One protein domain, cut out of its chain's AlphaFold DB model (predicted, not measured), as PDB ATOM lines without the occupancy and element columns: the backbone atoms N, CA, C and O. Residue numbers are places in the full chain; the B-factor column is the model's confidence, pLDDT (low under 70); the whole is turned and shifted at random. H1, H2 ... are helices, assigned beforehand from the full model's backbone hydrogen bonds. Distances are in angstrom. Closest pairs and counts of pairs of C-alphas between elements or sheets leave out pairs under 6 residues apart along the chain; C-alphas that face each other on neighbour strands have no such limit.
ATOM      1  N   GLU A  35     103.493   2.089 -46.603       90.38
ATOM      2  CA  GLU A  35     103.343   1.712 -48.017       90.38
ATOM      3  C   GLU A  35     102.666   2.812 -48.842       90.38
ATOM      4  O   GLU A  35     103.096   3.093 -49.964       90.38
ATOM      5  N   ASP A  36     101.644   3.464 -48.280       90.94
ATOM      6  CA  ASP A  36     100.945   4.575 -48.931       90.94
ATOM      7  C   ASP A  36     101.901   5.742 -49.167       90.94
ATOM      8  O   ASP A  36     101.880   6.363 -50.232       90.94
ATOM      9  N   VAL A  37     102.777   6.012 -48.191       91.25
ATOM     10  CA  VAL A  37     103.808   7.042 -48.316       91.25
ATOM     11  C   VAL A  37     104.817   6.659 -49.392       91.25
ATOM     12  O   VAL A  37     105.042   7.473 -50.277       91.25
ATOM     13  N   ILE A  38     105.371   5.439 -49.403       93.50
ATOM     14  CA  ILE A  38     106.289   5.002 -50.478       93.50
ATOM     15  C   ILE A  38     105.632   5.200 -51.847       93.50
ATOM     16  O   ILE A  38     106.231   5.805 -52.736       93.50
ATOM     17  N   ARG A  39     104.387   4.736 -52.016       93.88
ATOM     18  CA  ARG A  39     103.659   4.870 -53.281       93.88
ATOM     19  C   ARG A  39     103.490   6.332 -53.686       93.88
ATOM     20  O   ARG A  39     103.781   6.682 -54.825       93.88
ATOM     21  N   TYR A  40     103.054   7.181 -52.759       92.81
ATOM     22  CA  TYR A  40     102.924   8.618 -52.984       92.81
ATOM     23  C   TYR A  40     104.261   9.255 -53.388       92.81
ATOM     24  O   TYR A  40     104.329   9.961 -54.393       92.81
ATOM     25  N   ARG A  41     105.336   8.959 -52.649       92.81
ATOM     26  CA  ARG A  41     106.687   9.475 -52.901       92.81
ATOM     27  C   ARG A  41     107.199   9.078 -54.283       92.81
ATOM     28  O   ARG A  41     107.732   9.930 -54.983       92.81
ATOM     29  N   VAL A  42     106.993   7.827 -54.692       94.94
ATOM     30  CA  VAL A  42     107.368   7.337 -56.027       94.94
ATOM     31  C   VAL A  42     106.614   8.080 -57.127       94.94
ATOM     32  O   VAL A  42     107.231   8.507 -58.096       94.94
ATOM     33  N   LEU A  43     105.302   8.279 -56.975       94.25
ATOM     34  CA  LEU A  43     104.500   9.005 -57.966       94.25
ATOM     35  C   LEU A  43     104.915  10.475 -58.074       94.25
ATOM     36  O   LEU A  43     105.032  11.002 -59.175       94.25
ATOM     37  N   VAL A  44     105.163  11.129 -56.938       92.50
ATOM     38  CA  VAL A  44     105.647  12.513 -56.907       92.50
ATOM     39  C   VAL A  44     107.013  12.610 -57.577       92.50
ATOM     40  O   VAL A  44     107.207  13.466 -58.431       92.50
ATOM     41  N   ALA A  45     107.947  11.729 -57.220       93.94
ATOM     42  CA  ALA A  45     109.283  11.701 -57.798       93.94
ATOM     43  C   ALA A  45     109.256  11.452 -59.312       93.94
ATOM     44  O   ALA A  45     109.942  12.152 -60.049       93.94
ATOM     45  N   GLN A  46     108.428  10.507 -59.775       94.94
ATOM     46  CA  GLN A  46     108.210  10.258 -61.200       94.94
ATOM     47  C   GLN A  46     107.783  11.544 -61.915       94.94
ATOM     48  O   GLN A  46     108.394  11.914 -62.911       94.94
ATOM     49  N   ALA A  47     106.777  12.236 -61.377       93.19
ATOM     50  CA  ALA A  47     106.230  13.446 -61.977       93.19
ATOM     51  C   ALA A  47     107.279  14.572 -62.074       93.19
ATOM     52  O   ALA A  47     107.391  15.227 -63.107       93.19
ATOM     53  N   TRP A  48     108.093  14.763 -61.031       92.12
ATOM     54  CA  TRP A  48     109.192  15.734 -61.058       92.12
ATOM     55  C   TRP A  48     110.272  15.371 -62.079       92.12
ATOM     56  O   TRP A  48     110.703  16.233 -62.835       92.12
ATOM     57  N   ILE A  49     110.680  14.101 -62.146       93.94
ATOM     58  CA  ILE A  49     111.660  13.645 -63.142       93.94
ATOM     59  C   ILE A  49     111.116  13.858 -64.561       93.94
ATOM     60  O   ILE A  49     111.850  14.309 -65.435       93.94
ATOM     61  N   GLU A  50     109.835  13.563 -64.806       93.94
ATOM     62  CA  GLU A  50     109.180  13.820 -66.095       93.94
ATOM     63  C   GLU A  50     109.181  15.314 -66.445       93.94
ATOM     64  O   GLU A  50     109.590  15.665 -67.550       93.94
ATOM     65  N   GLN A  51     108.825  16.197 -65.505       92.00
ATOM     66  CA  GLN A  51     108.886  17.651 -65.710       92.00
ATOM     67  C   GLN A  51     110.311  18.129 -66.024       92.00
ATOM     68  O   GLN A  51     110.526  18.962 -66.910       92.00
ATOM     69  N   ASP A  52     111.300  17.608 -65.306       93.38
ATOM     70  CA  ASP A  52     112.697  17.971 -65.502       93.38
ATOM     71  C   ASP A  52     113.229  17.484 -66.857       93.38
ATOM     72  O   ASP A  52     114.035  18.163 -67.492       93.38
ATOM     73  N   ILE A  53     112.732  16.357 -67.369       93.69
ATOM     74  CA  ILE A  53     113.004  15.924 -68.743       93.69
ATOM     75  C   ILE A  53     112.307  16.847 -69.753       93.69
ATOM     76  O   ILE A  53     112.929  17.285 -70.720       93.69
ATOM     77  N   GLU A  54     111.027  17.171 -69.545       93.06
ATOM     78  CA  GLU A  54     110.245  18.039 -70.442       93.06
ATOM     79  C   GLU A  54     110.826  19.457 -70.548       93.06
ATOM     80  O   GLU A  54     110.809  20.070 -71.619       93.06
ATOM     81  N   SER A  55     111.390  19.967 -69.453       92.12
ATOM     82  CA  SER A  55     112.079  21.260 -69.401       92.12
ATOM     83  C   SER A  55     113.523  21.215 -69.921       92.12
ATOM     84  O   SER A  55     114.165  22.262 -70.018       92.12
ATOM     85  N   ASN A  56     114.016  20.043 -70.346       92.94
ATOM     86  CA  ASN A  56     115.401  19.776 -70.758       92.94
ATOM     87  C   ASN A  56     116.444  20.007 -69.649       92.94
ATOM     88  O   ASN A  56     117.612  20.268 -69.948       92.94
ATOM     89  N   PHE A  57     116.038  19.928 -68.382       93.50
ATOM     90  CA  PHE A  57     116.959  19.906 -67.250       93.50
ATOM     91  C   PHE A  57     117.660  18.543 -67.135       93.50
ATOM     92  O   PHE A  57     118.883  18.485 -67.017       93.50
ATOM     93  N   LEU A  58     116.895  17.451 -67.243       94.75
ATOM     94  CA  LEU A  58     117.415  16.087 -67.360       94.75
ATOM     95  C   LEU A  58     117.411  15.622 -68.823       94.75
ATOM     96  O   LEU A  58     116.517  15.990 -69.592       94.75
ATOM     97  N   PRO A  59     118.374  14.780 -69.236       95.31
ATOM     98  CA  PRO A  59     118.379  14.231 -70.581       95.31
ATOM     99  C   PRO A  59     117.245  13.211 -70.756       95.31
ATOM    100  O   PRO A  59     116.923  12.417 -69.868       95.31
ATOM    101  N   ALA A  60     116.638  13.200 -71.944       94.94
ATOM    102  CA  ALA A  60     115.498  12.334 -72.232       94.94
ATOM    103  C   ALA A  60     115.844  10.835 -72.229       94.94
ATOM    104  O   ALA A  60     114.927  10.017 -72.118       94.94
ATOM    105  N   ASP A  61     117.117  10.468 -72.339       94.44
ATOM    106  CA  ASP A  61     117.634   9.099 -72.349       94.44
ATOM    107  C   ASP A  61     118.250   8.650 -71.014       94.44
ATOM    108  O   ASP A  61     118.821   7.560 -70.968       94.44
ATOM    109  N   VAL A  62     118.066   9.415 -69.923       95.75
ATOM    110  CA  VAL A  62     118.478   8.989 -68.574       95.75
ATOM    111  C   VAL A  62     117.923   7.597 -68.256       95.75
ATOM    112  O   VAL A  62     116.723   7.330 -68.384       95.75
ATOM    113  N   SER A  63     118.819   6.696 -67.863       94.50
ATOM    114  CA  SER A  63     118.568   5.253 -67.843       94.50
ATOM    115  C   SER A  63     118.637   4.637 -66.449       94.50
ATOM    116  O   SER A  63     118.379   3.445 -66.297       94.50
ATOM    117  N   GLY A  64     118.934   5.430 -65.419       94.88
ATOM    118  CA  GLY A  64     118.956   4.984 -64.029       94.88
ATOM    119  C   GLY A  64     118.821   6.139 -63.046       94.88
ATOM    120  O   GLY A  64     119.131   7.286 -63.362       94.88
ATOM    121  N   PHE A  65     118.367   5.841 -61.831       95.44
ATOM    122  CA  PHE A  65     118.133   6.896 -60.837       95.44
ATOM    123  C   PHE A  65     119.444   7.475 -60.295       95.44
ATOM    124  O   PHE A  65     119.523   8.661 -60.005       95.44
ATOM    125  N   SER A  66     120.511   6.674 -60.233       92.44
ATOM    126  CA  SER A  66     121.838   7.186 -59.877       92.44
ATOM    127  C   SER A  66     122.405   8.150 -60.923       92.44
ATOM    128  O   SER A  66     123.127   9.065 -60.553       92.44
ATOM    129  N   GLU A  67     122.076   7.952 -62.205       93.44
ATOM    130  CA  GLU A  67     122.525   8.796 -63.327       93.44
ATOM    131  C   GLU A  67     121.911  10.201 -63.255       93.44
ATOM    132  O   GLU A  67     122.553  11.182 -63.609       93.44
ATOM    133  N   VAL A  68     120.706  10.334 -62.686       93.25
ATOM    134  CA  VAL A  68     120.116  11.641 -62.335       93.25
ATOM    135  C   VAL A  68     121.058  12.438 -61.411       93.25
ATOM    136  O   VAL A  68     121.173  13.655 -61.540       93.25
ATOM    137  N   GLY A  69     121.812  11.728 -60.560       90.75
ATOM    138  CA  GLY A  69     122.866  12.257 -59.691       90.75
ATOM    139  C   GLY A  69     123.975  13.045 -60.395       90.75
ATOM    140  O   GLY A  69     124.630  13.870 -59.760       90.75
ATOM    141  N   ASP A  70     124.181  12.808 -61.692       93.38
ATOM    142  CA  ASP A  70     125.187  13.517 -62.488       93.38
ATOM    143  C   ASP A  70     124.721  14.934 -62.882       93.38
ATOM    144  O   ASP A  70     125.536  15.766 -63.290       93.38
ATOM    145  N   TYR A  71     123.424  15.229 -62.727       91.62
ATOM    146  CA  TYR A  71     122.787  16.498 -63.099       91.62
ATOM    147  C   TYR A  71     122.315  17.297 -61.879       91.62
ATOM    148  O   TYR A  71     122.440  18.524 -61.852       91.62
ATOM    149  N   ASN A  72     121.795  16.618 -60.855       88.62
ATOM    150  CA  ASN A  72     121.409  17.216 -59.581       88.62
ATOM    151  C   ASN A  72     121.592  16.238 -58.417       88.62
ATOM    152  O   ASN A  72     121.909  15.068 -58.602       88.62
ATOM    153  N   ASP A  73     121.374  16.706 -57.188       89.56
ATOM    154  CA  ASP A  73     121.243  15.782 -56.064       89.56
ATOM    155  C   ASP A  73     119.931  15.001 -56.210       89.56
ATOM    156  O   ASP A  73     118.866  15.484 -55.840       89.56
ATOM    157  N   HIS A  74     119.997  13.782 -56.744       88.81
ATOM    158  CA  HIS A  74     118.815  12.951 -56.975       88.81
ATOM    159  C   HIS A  74     118.027  12.641 -55.686       88.81
ATOM    160  O   HIS A  74     116.848  12.289 -55.752       88.81
ATOM    161  N   ASN A  75     118.616  12.806 -54.494       89.75
ATOM    162  CA  ASN A  75     117.886  12.598 -53.243       89.75
ATOM    163  C   ASN A  75     116.779  13.634 -53.022       89.75
ATOM    164  O   ASN A  75     115.843  13.357 -52.271       89.75
ATOM    165  N   ILE A  76     116.821  14.783 -53.708       88.88
ATOM    166  CA  ILE A  76     115.753  15.790 -53.627       88.88
ATOM    167  C   ILE A  76     114.401  15.226 -54.085       88.88
ATOM    168  O   ILE A  76     113.365  15.628 -53.566       88.88
ATOM    169  N   TYR A  77     114.393  14.238 -54.989       90.69
ATOM    170  CA  TYR A  77     113.162  13.581 -55.436       90.69
ATOM    171  C   TYR A  77     112.597  12.614 -54.395       90.69
ATOM    172  O   TYR A  77     111.455  12.179 -54.513       90.69
ATOM    173  N   LEU A  78     113.357  12.244 -53.365       91.44
ATOM    174  CA  LEU A  78     112.940  11.234 -52.395       91.44
ATOM    175  C   LEU A  78     112.086  11.799 -51.256       91.44
ATOM    176  O   LEU A  78     111.353  11.036 -50.625       91.44
ATOM    177  N   ILE A  79     112.096  13.120 -51.060       89.00
ATOM    178  CA  ILE A  79     111.234  13.855 -50.120       89.00
ATOM    179  C   ILE A  79     110.372  14.907 -50.818       89.00
ATOM    180  O   ILE A  79     110.564  15.256 -51.982       89.00
ATOM    181  N   ASP A  80     109.325  15.345 -50.138       88.56
ATOM    182  CA  ASP A  80     108.466  16.415 -50.615       88.56
ATOM    183  C   ASP A  80     108.532  17.579 -49.661       88.56
ATOM    184  O   ASP A  80     107.844  17.622 -48.642       88.56
ATOM    185  N   GLU A  81     109.347  18.542 -50.067       81.25
ATOM    186  CA  GLU A  81     109.578  19.779 -49.340       81.25
ATOM    187  C   GLU A  81     108.298  20.589 -49.120       81.25
ATOM    188  O   GLU A  81     108.155  21.261 -48.099       81.25
ATOM    189  N   SER A  82     107.311  20.489 -50.018       83.69
ATOM    190  CA  SER A  82     106.042  21.202 -49.830       83.69
ATOM    191  C   SER A  82     105.160  20.591 -48.731       83.69
ATOM    192  O   SER A  82     104.217  21.240 -48.285       83.69
ATOM    193  N   LEU A  83     105.488  19.380 -48.262       85.44
ATOM    194  CA  LEU A  83     104.878  18.703 -47.118       85.44
ATOM    195  C   LEU A  83     105.929  18.319 -46.055       85.44
ATOM    196  O   LEU A  83     105.729  17.340 -45.338       85.44
ATOM    197  N   LYS A  84     107.048  19.052 -45.946       77.12
ATOM    198  CA  LYS A  84     108.185  18.681 -45.076       77.12
ATOM    199  C   LYS A  84     107.825  18.442 -43.605       77.12
ATOM    200  O   LYS A  84     108.406  17.560 -42.987       77.12
ATOM    201  N   ASP A  85     106.819  19.148 -43.089       82.62
ATOM    202  CA  ASP A  85     106.334  19.021 -41.705       82.62
ATOM    203  C   ASP A  85     105.210  17.968 -41.560       82.62
ATOM    204  O   ASP A  85     104.405  18.000 -40.630       82.62
ATOM    205  N   SER A  86     105.099  17.050 -42.522       86.81
ATOM    206  CA  SER A  86     104.102  15.982 -42.557       86.81
ATOM    207  C   SER A  86     104.766  14.628 -42.775       86.81
ATOM    208  O   SER A  86     105.646  14.467 -43.623       86.81
ATOM    209  N   LYS A  87     104.230  13.608 -42.098       84.56
ATOM    210  CA  LYS A  87     104.569  12.188 -42.292       84.56
ATOM    211  C   LYS A  87     104.474  11.721 -43.749       84.56
ATOM    212  O   LYS A  87     105.087  10.731 -44.128       84.56
ATOM    213  N   VAL A  88     103.709  12.416 -44.580       87.12
ATOM    214  CA  VAL A  88     103.557  12.088 -46.004       87.12
ATOM    215  C   VAL A  88     104.685  12.682 -46.847       87.12
ATOM    216  O   VAL A  88     105.097  12.081 -47.838       87.12
ATOM    217  N   GLY A  89     105.187  13.860 -46.465       83.56
ATOM    218  CA  GLY A  89     106.257  14.548 -47.187       83.56
ATOM    219  C   GLY A  89     107.656  14.115 -46.772       83.56
ATOM    220  O   GLY A  89     108.576  14.173 -47.588       83.56
ATOM    221  N   SER A  90     107.809  13.646 -45.533       84.12
ATOM    222  CA  SER A  90     109.102  13.319 -44.940       84.12
ATOM    223  C   SER A  90     109.025  12.079 -44.046       84.12
ATOM    224  O   SER A  90     108.160  11.955 -43.178       84.12
ATOM    225  N   PHE A  91     109.981  11.161 -44.220       85.81
ATOM    226  CA  PHE A  91     110.140   9.993 -43.347       85.81
ATOM    227  C   PHE A  91     110.714  10.358 -41.967       85.81
ATOM    228  O   PHE A  91     110.560   9.588 -41.019       85.81
ATOM    229  N   TYR A  92     111.337  11.532 -41.825       85.44
ATOM    230  CA  TYR A  92     111.903  11.989 -40.551       85.44
ATOM    231  C   TYR A  92     110.818  12.267 -39.494       85.44
ATOM    232  O   TYR A  92     111.046  12.040 -38.306       85.44
ATOM    233  N   GLU A  93     109.601  12.613 -39.923       86.56
ATOM    234  CA  GLU A  93     108.458  12.922 -39.045       86.56
ATOM    235  C   GLU A  93     107.825  11.687 -38.375       86.56
ATOM    236  O   GLU A  93     106.868  11.782 -37.600       86.56
ATOM    237  N   TRP A  94     108.341  10.491 -38.665       86.75
ATOM    238  CA  TRP A  94     107.816   9.237 -38.126       86.75
ATOM    239  C   TRP A  94     108.478   8.785 -36.825       86.75
ATOM    240  O   TRP A  94     108.023   7.808 -36.226       86.75
ATOM    241  N   GLY A  95     109.544   9.461 -36.382       87.44
ATOM    242  CA  GLY A  95     110.305   9.058 -35.193       87.44
ATOM    243  C   GLY A  95     110.933   7.665 -35.326       87.44
ATOM    244  O   GLY A  95     111.146   6.978 -34.328       87.44
ATOM    245  N   TRP A  96     111.168   7.215 -36.559       90.62
ATOM    246  CA  TRP A  96     111.801   5.935 -36.836       90.62
ATOM    247  C   TRP A  96     113.307   5.994 -36.627       90.62
ATOM    248  O   TRP A  96     113.935   7.050 -36.694       90.62
ATOM    249  N   GLU A  97     113.897   4.825 -36.409       92.88
ATOM    250  CA  GLU A  97     115.343   4.686 -36.463       92.88
ATOM    251  C   GLU A  97     115.873   4.918 -37.884       92.88
ATOM    252  O   GLU A  97     115.188   4.665 -38.881       92.88
ATOM    253  N   VAL A  98     117.127   5.365 -37.966       91.12
ATOM    254  CA  VAL A  98     117.781   5.742 -39.226       91.12
ATOM    255  C   VAL A  98     117.735   4.611 -40.253       91.12
ATOM    256  O   VAL A  98     117.428   4.866 -41.411       91.12
ATOM    257  N   GLN A  99     117.963   3.359 -39.837       92.06
ATOM    258  CA  GLN A  99     117.958   2.223 -40.761       92.06
ATOM    259  C   GLN A  99     116.605   2.053 -41.455       92.06
ATOM    260  O   GLN A  99     116.548   1.849 -42.665       92.06
ATOM    261  N   LYS A 100     115.510   2.197 -40.705       90.56
ATOM    262  CA  LYS A 100     114.168   2.120 -41.268       90.56
ATOM    263  C   LYS A 100     113.933   3.260 -42.259       90.56
ATOM    264  O   LYS A 100     113.478   3.007 -43.367       90.56
ATOM    265  N   ILE A 101     114.319   4.489 -41.914       90.38
ATOM    266  CA  ILE A 101     114.251   5.639 -42.835       90.38
ATOM    267  C   ILE A 101     115.021   5.344 -44.135       90.38
ATOM    268  O   ILE A 101     114.488   5.551 -45.226       90.38
ATOM    269  N   CYS A 102     116.233   4.792 -44.036       91.75
ATOM    270  CA  CYS A 102     117.027   4.390 -45.197       91.75
ATOM    271  C   CYS A 102     116.330   3.319 -46.048       91.75
ATOM    272  O   CYS A 102     116.326   3.438 -47.270       91.75
ATOM    273  N   ASN A 103     115.707   2.305 -45.439       91.94
ATOM    274  CA  ASN A 103     114.975   1.269 -46.178       91.94
ATOM    275  C   ASN A 103     113.827   1.870 -47.005       91.94
ATOM    276  O   ASN A 103     113.658   1.524 -48.174       91.94
ATOM    277  N   HIS A 104     113.086   2.823 -46.432       91.12
ATOM    278  CA  HIS A 104     112.016   3.529 -47.139       91.12
ATOM    279  C   HIS A 104     112.543   4.391 -48.296       91.12
ATOM    280  O   HIS A 104     111.967   4.367 -49.384       91.12
ATOM    281  N   PHE A 105     113.659   5.101 -48.107       92.44
ATOM    282  CA  PHE A 105     114.300   5.843 -49.195       92.44
ATOM    283  C   PHE A 105     114.775   4.932 -50.326       92.44
ATOM    284  O   PHE A 105     114.498   5.203 -51.495       92.44
ATOM    285  N   ASN A 106     115.418   3.816 -49.983       93.44
ATOM    286  CA  ASN A 106     115.890   2.838 -50.955       93.44
ATOM    287  C   ASN A 106     114.734   2.224 -51.748       93.44
ATOM    288  O   ASN A 106     114.873   1.999 -52.944       93.44
ATOM    289  N   ALA A 107     113.579   1.991 -51.122       94.69
ATOM    290  CA  ALA A 107     112.397   1.493 -51.820       94.69
ATOM    291  C   ALA A 107     111.916   2.447 -52.920       94.69
ATOM    292  O   ALA A 107     111.639   2.014 -54.040       94.69
ATOM    293  N   VAL A 108     111.860   3.747 -52.612       95.62
ATOM    294  CA  VAL A 108     111.508   4.786 -53.587       95.62
ATOM    295  C   VAL A 108     112.564   4.843 -54.697       95.62
ATOM    296  O   VAL A 108     112.218   4.764 -55.874       95.62
ATOM    297  N   ALA A 109     113.847   4.903 -54.333       96.00
ATOM    298  CA  ALA A 109     114.958   4.980 -55.281       96.00
ATOM    299  C   ALA A 109     115.023   3.763 -56.222       96.00
ATOM    300  O   ALA A 109     115.190   3.926 -57.427       96.00
ATOM    301  N   HIS A 110     114.842   2.545 -55.704       96.44
ATOM    302  CA  HIS A 110     114.837   1.323 -56.511       96.44
ATOM    303  C   HIS A 110     113.659   1.271 -57.488       96.44
ATOM    304  O   HIS A 110     113.835   0.827 -58.622       96.44
ATOM    305  N   ALA A 111     112.473   1.731 -57.078       97.44
ATOM    306  CA  ALA A 111     111.316   1.794 -57.966       97.44
ATOM    307  C   ALA A 111     111.557   2.775 -59.130       97.44
ATOM    308  O   ALA A 111     111.295   2.442 -60.285       97.44
ATOM    309  N   LEU A 112     112.123   3.952 -58.836       97.56
ATOM    310  CA  LEU A 112     112.493   4.947 -59.848       97.56
ATOM    311  C   LEU A 112     113.593   4.432 -60.780       97.56
ATOM    312  O   LEU A 112     113.490   4.589 -61.993       97.56
ATOM    313  N   ASP A 113     114.615   3.774 -60.233       97.62
ATOM    314  CA  ASP A 113     115.701   3.184 -61.013       97.62
ATOM    315  C   ASP A 113     115.189   2.110 -61.980       97.62
ATOM    316  O   ASP A 113     115.508   2.136 -63.169       97.62
ATOM    317  N   ALA A 114     114.340   1.199 -61.503       97.62
ATOM    318  CA  ALA A 114     113.740   0.161 -62.333       97.62
ATOM    319  C   ALA A 114     112.838   0.751 -63.432       97.62
ATOM    320  O   ALA A 114     112.885   0.303 -64.582       97.62
ATOM    321  N   TRP A 115     112.062   1.786 -63.106       98.00
ATOM    322  CA  TRP A 115     111.240   2.503 -64.075       98.00
ATOM    323  C   TRP A 115     112.080   3.210 -65.143       98.00
ATOM    324  O   TRP A 115     111.801   3.038 -66.332       98.00
ATOM    325  N   LEU A 116     113.149   3.917 -64.771       97.44
ATOM    326  CA  LEU A 116     114.072   4.543 -65.724       97.44
ATOM    327  C   LEU A 116     114.730   3.495 -66.635       97.44
ATOM    328  O   LEU A 116     114.646   3.612 -67.859       97.44
ATOM    329  N   LYS A 117     115.247   2.398 -66.067       97.50
ATOM    330  CA  LYS A 117     115.843   1.274 -66.820       97.50
ATOM    331  C   LYS A 117     114.868   0.587 -67.771       97.50
ATOM    332  O   LYS A 117     115.280   0.024 -68.784       97.50
ATOM    333  N   SER A 118     113.570   0.629 -67.473       96.88
ATOM    334  CA  SER A 118     112.527   0.100 -68.361       96.88
ATOM    335  C   SER A 118     112.292   0.960 -69.614       96.88
ATOM    336  O   SER A 118     111.542   0.546 -70.509       96.88
ATOM    337  N   GLY A 119     112.911   2.145 -69.684       95.81
ATOM    338  CA  GLY A 119     112.597   3.191 -70.651       95.81
ATOM    339  C   GLY A 119     111.338   3.965 -70.266       95.81
ATOM    340  O   GLY A 119     110.533   4.277 -71.140       95.81
ATOM    341  N   ARG A 120     111.138   4.211 -68.962       95.56
ATOM    342  CA  ARG A 120     109.973   4.911 -68.392       95.56
ATOM    343  C   ARG A 120     108.618   4.293 -68.780       95.56
ATOM    344  O   ARG A 120     107.653   5.001 -69.061       95.56
ATOM    345  N   LYS A 121     108.518   2.959 -68.834       95.44
ATOM    346  CA  LYS A 121     107.268   2.260 -69.177       95.44
ATOM    347  C   LYS A 121     106.336   2.163 -67.974       95.44
ATOM    348  O   LYS A 121     106.716   1.590 -66.954       95.44
ATOM    349  N   GLY A 122     105.092   2.602 -68.152       94.50
ATOM    350  CA  GLY A 122     104.070   2.541 -67.105       94.50
ATOM    351  C   GLY A 122     104.359   3.523 -65.972       94.50
ATOM    352  O   GLY A 122     105.029   4.535 -66.182       94.50
ATOM    353  N   SER A 123     103.848   3.229 -64.776       95.62
ATOM    354  CA  SER A 123     104.137   4.030 -63.589       95.62
ATOM    355  C   SER A 123     105.339   3.467 -62.841       95.62
ATOM    356  O   SER A 123     105.471   2.255 -62.691       95.62
ATOM    357  N   ALA A 124     106.172   4.334 -62.267       96.12
ATOM    358  CA  ALA A 124     107.210   3.929 -61.328       96.12
ATOM    359  C   ALA A 124     106.637   3.175 -60.116       96.12
ATOM    360  O   ALA A 124     107.300   2.302 -59.555       96.12
ATOM    361  N   ALA A 125     105.373   3.430 -59.756       94.94
ATOM    362  CA  ALA A 125     104.689   2.708 -58.691       94.94
ATOM    363  C   ALA A 125     104.500   1.207 -58.990       94.94
ATOM    364  O   ALA A 125     104.369   0.419 -58.055       94.94
ATOM    365  N   ASP A 126     104.529   0.803 -60.264       95.25
ATOM    366  CA  ASP A 126     104.423  -0.600 -60.683       95.25
ATOM    367  C   ASP A 126     105.706  -1.401 -60.375       95.25
ATOM    368  O   ASP A 126     105.690  -2.631 -60.390       95.25
ATOM    369  N   TYR A 127     106.810  -0.712 -60.062       95.88
ATOM    370  CA  TYR A 127     108.122  -1.295 -59.758       95.88
ATOM    371  C   TYR A 127     108.438  -1.316 -58.257       95.88
ATOM    372  O   TYR A 127     109.549  -1.668 -57.857       95.88
ATOM    373  N   ILE A 128     107.482  -0.933 -57.405       94.31
ATOM    374  CA  ILE A 128     107.685  -0.920 -55.959       94.31
ATOM    375  C   ILE A 128     107.764  -2.354 -55.433       94.31
ATOM    376  O   ILE A 128     106.812  -3.128 -55.531       94.31
ATOM    377  N   ASN A 129     108.877  -2.672 -54.773       89.06
ATOM    378  CA  ASN A 129     108.995  -3.861 -53.938       89.06
ATOM    379  C   ASN A 129     108.760  -3.482 -52.468       89.06
ATOM    380  O   ASN A 129     109.688  -3.123 -51.741       89.06
ATOM    381  N   ILE A 130     107.496  -3.555 -52.046       82.06
ATOM    382  CA  ILE A 130     107.072  -3.226 -50.679       82.06
ATOM    383  C   ILE A 130     107.783  -4.108 -49.649       82.06
ATOM    384  O   ILE A 130     108.262  -3.586 -48.651       82.06
ATOM    385  N   GLU A 131     107.945  -5.409 -49.897       80.00
ATOM    386  CA  GLU A 131     108.564  -6.334 -48.933       80.00
ATOM    387  C   GLU A 131     110.016  -5.957 -48.612       80.00
ATOM    388  O   GLU A 131     110.427  -5.975 -47.452       80.00
ATOM    389  N   ALA A 132     110.773  -5.512 -49.619       70.94
ATOM    390  CA  ALA A 132     112.147  -5.036 -49.442       70.94
ATOM    391  C   ALA A 132     112.254  -3.741 -48.610       70.94
ATOM    392  O   ALA A 132     113.347  -3.373 -48.189       70.94
ATOM    393  N   SER A 133     111.135  -3.051 -48.372       67.56
ATOM    394  CA  SER A 133     111.088  -1.780 -47.637       67.56
ATOM    395  C   SER A 133     111.003  -1.967 -46.117       67.56
ATOM    396  O   SER A 133     111.265  -1.026 -45.372       67.56
ATOM    397  N   PHE A 134     110.639  -3.169 -45.652       72.06
ATOM    398  CA  PHE A 134     110.406  -3.480 -44.231       72.06
ATOM    399  C   PHE A 134     111.294  -4.602 -43.678       72.06
ATOM    400  O   PHE A 134     111.150  -4.949 -42.505       72.06
TER     401      PHE A 134
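What this domain is: This is residues 35 to 134 of the 135 residues of an uncharacterized protein of Marinobacter sp. lvr2a5a20 (UniProt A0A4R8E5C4). Two long helices, H1 and H5, cross as a lopsided X, and four short helices sit round them. H3 packs on H1 on one side of the crossing, H6 packs on both H1 and H5 on the opposite side, H2 packs on H5, and H4 lies near the first end of H5. The final residues, 128 to 134, run back beside H5. The printed part has 100 residues with six named helices, H1 to H6 in order along the chain, and no named strand; the class is all helix. It is compact, with a radius of gyration of the C-alphas of 13.0 A and spans of 37 by 27 by 20 A.

Where its parts are: H1 is residues 35 to 54, 28.6 A from first to last C-alpha, and its C-alpha 35 is at (103.343, 1.712, -48.017). H2 is residues 65 to 68, H3 is residues 74 to 78, and H4 is residues 91 to 94. H5, residues 98 to 117, measures 28.0 A and starts with C-alpha 98 at (117.781, 5.742, -39.226). H6 is residues 124 to 127, with C-alpha 127 at (108.122, -1.295, -59.758).

How they stand to each other: H5 is the hub, touching the five other helices. H1 touches it with residues 38 to 46 alone, at a steep tilt of 45 degrees, and the two run the same way; their closest C-alphas, those of Val 42 and Val 108, are 5.4 A apart. H6 touches H5, with the C-alphas of Ala 111 and Tyr 127 closest at 4.8 A. H6 also touches residues 39 to 46 of H1 alone, with the C-alphas of Arg 39 and Ala 125 closest at 5.9 A. H3 touches residues 41 to 49 of H1 alone, with the C-alphas of Ala 45 and Tyr 77 closest at 4.9 A. H3 and H5 only just touch, with 3 pairs of C-alphas within 8 A, the closest being Leu 78 and Phe 105 at 6.4 A. H2 touches residues 109 to 116 of H5 alone, with the C-alphas of Phe 65 and Asp 113 closest at 4.4 A. H4 and H5 only just touch, with 3 pairs within 8 A, the closest C-alphas being those of Phe 91 and Ile 101 at 6.0 A. H3 and H6 are apart. Every O i to N i+4 pair is within hydrogen-bond range in H1 and H5; in H3 it is 0 of 1, beside 2 of 2 O i to N i+3 pairs, and H2, H4 and H6 are too short for an O i to N i+4 pair.

The domain as a whole: The C-alphas farthest apart, those of Asp 61 and Gly 95, are 37.9 A apart. The printed part has no cut. The link from H3 to H4, residues 79 to 90, is long. The mean pLDDT of the printed part is 91.1, and residue 133 is under 70.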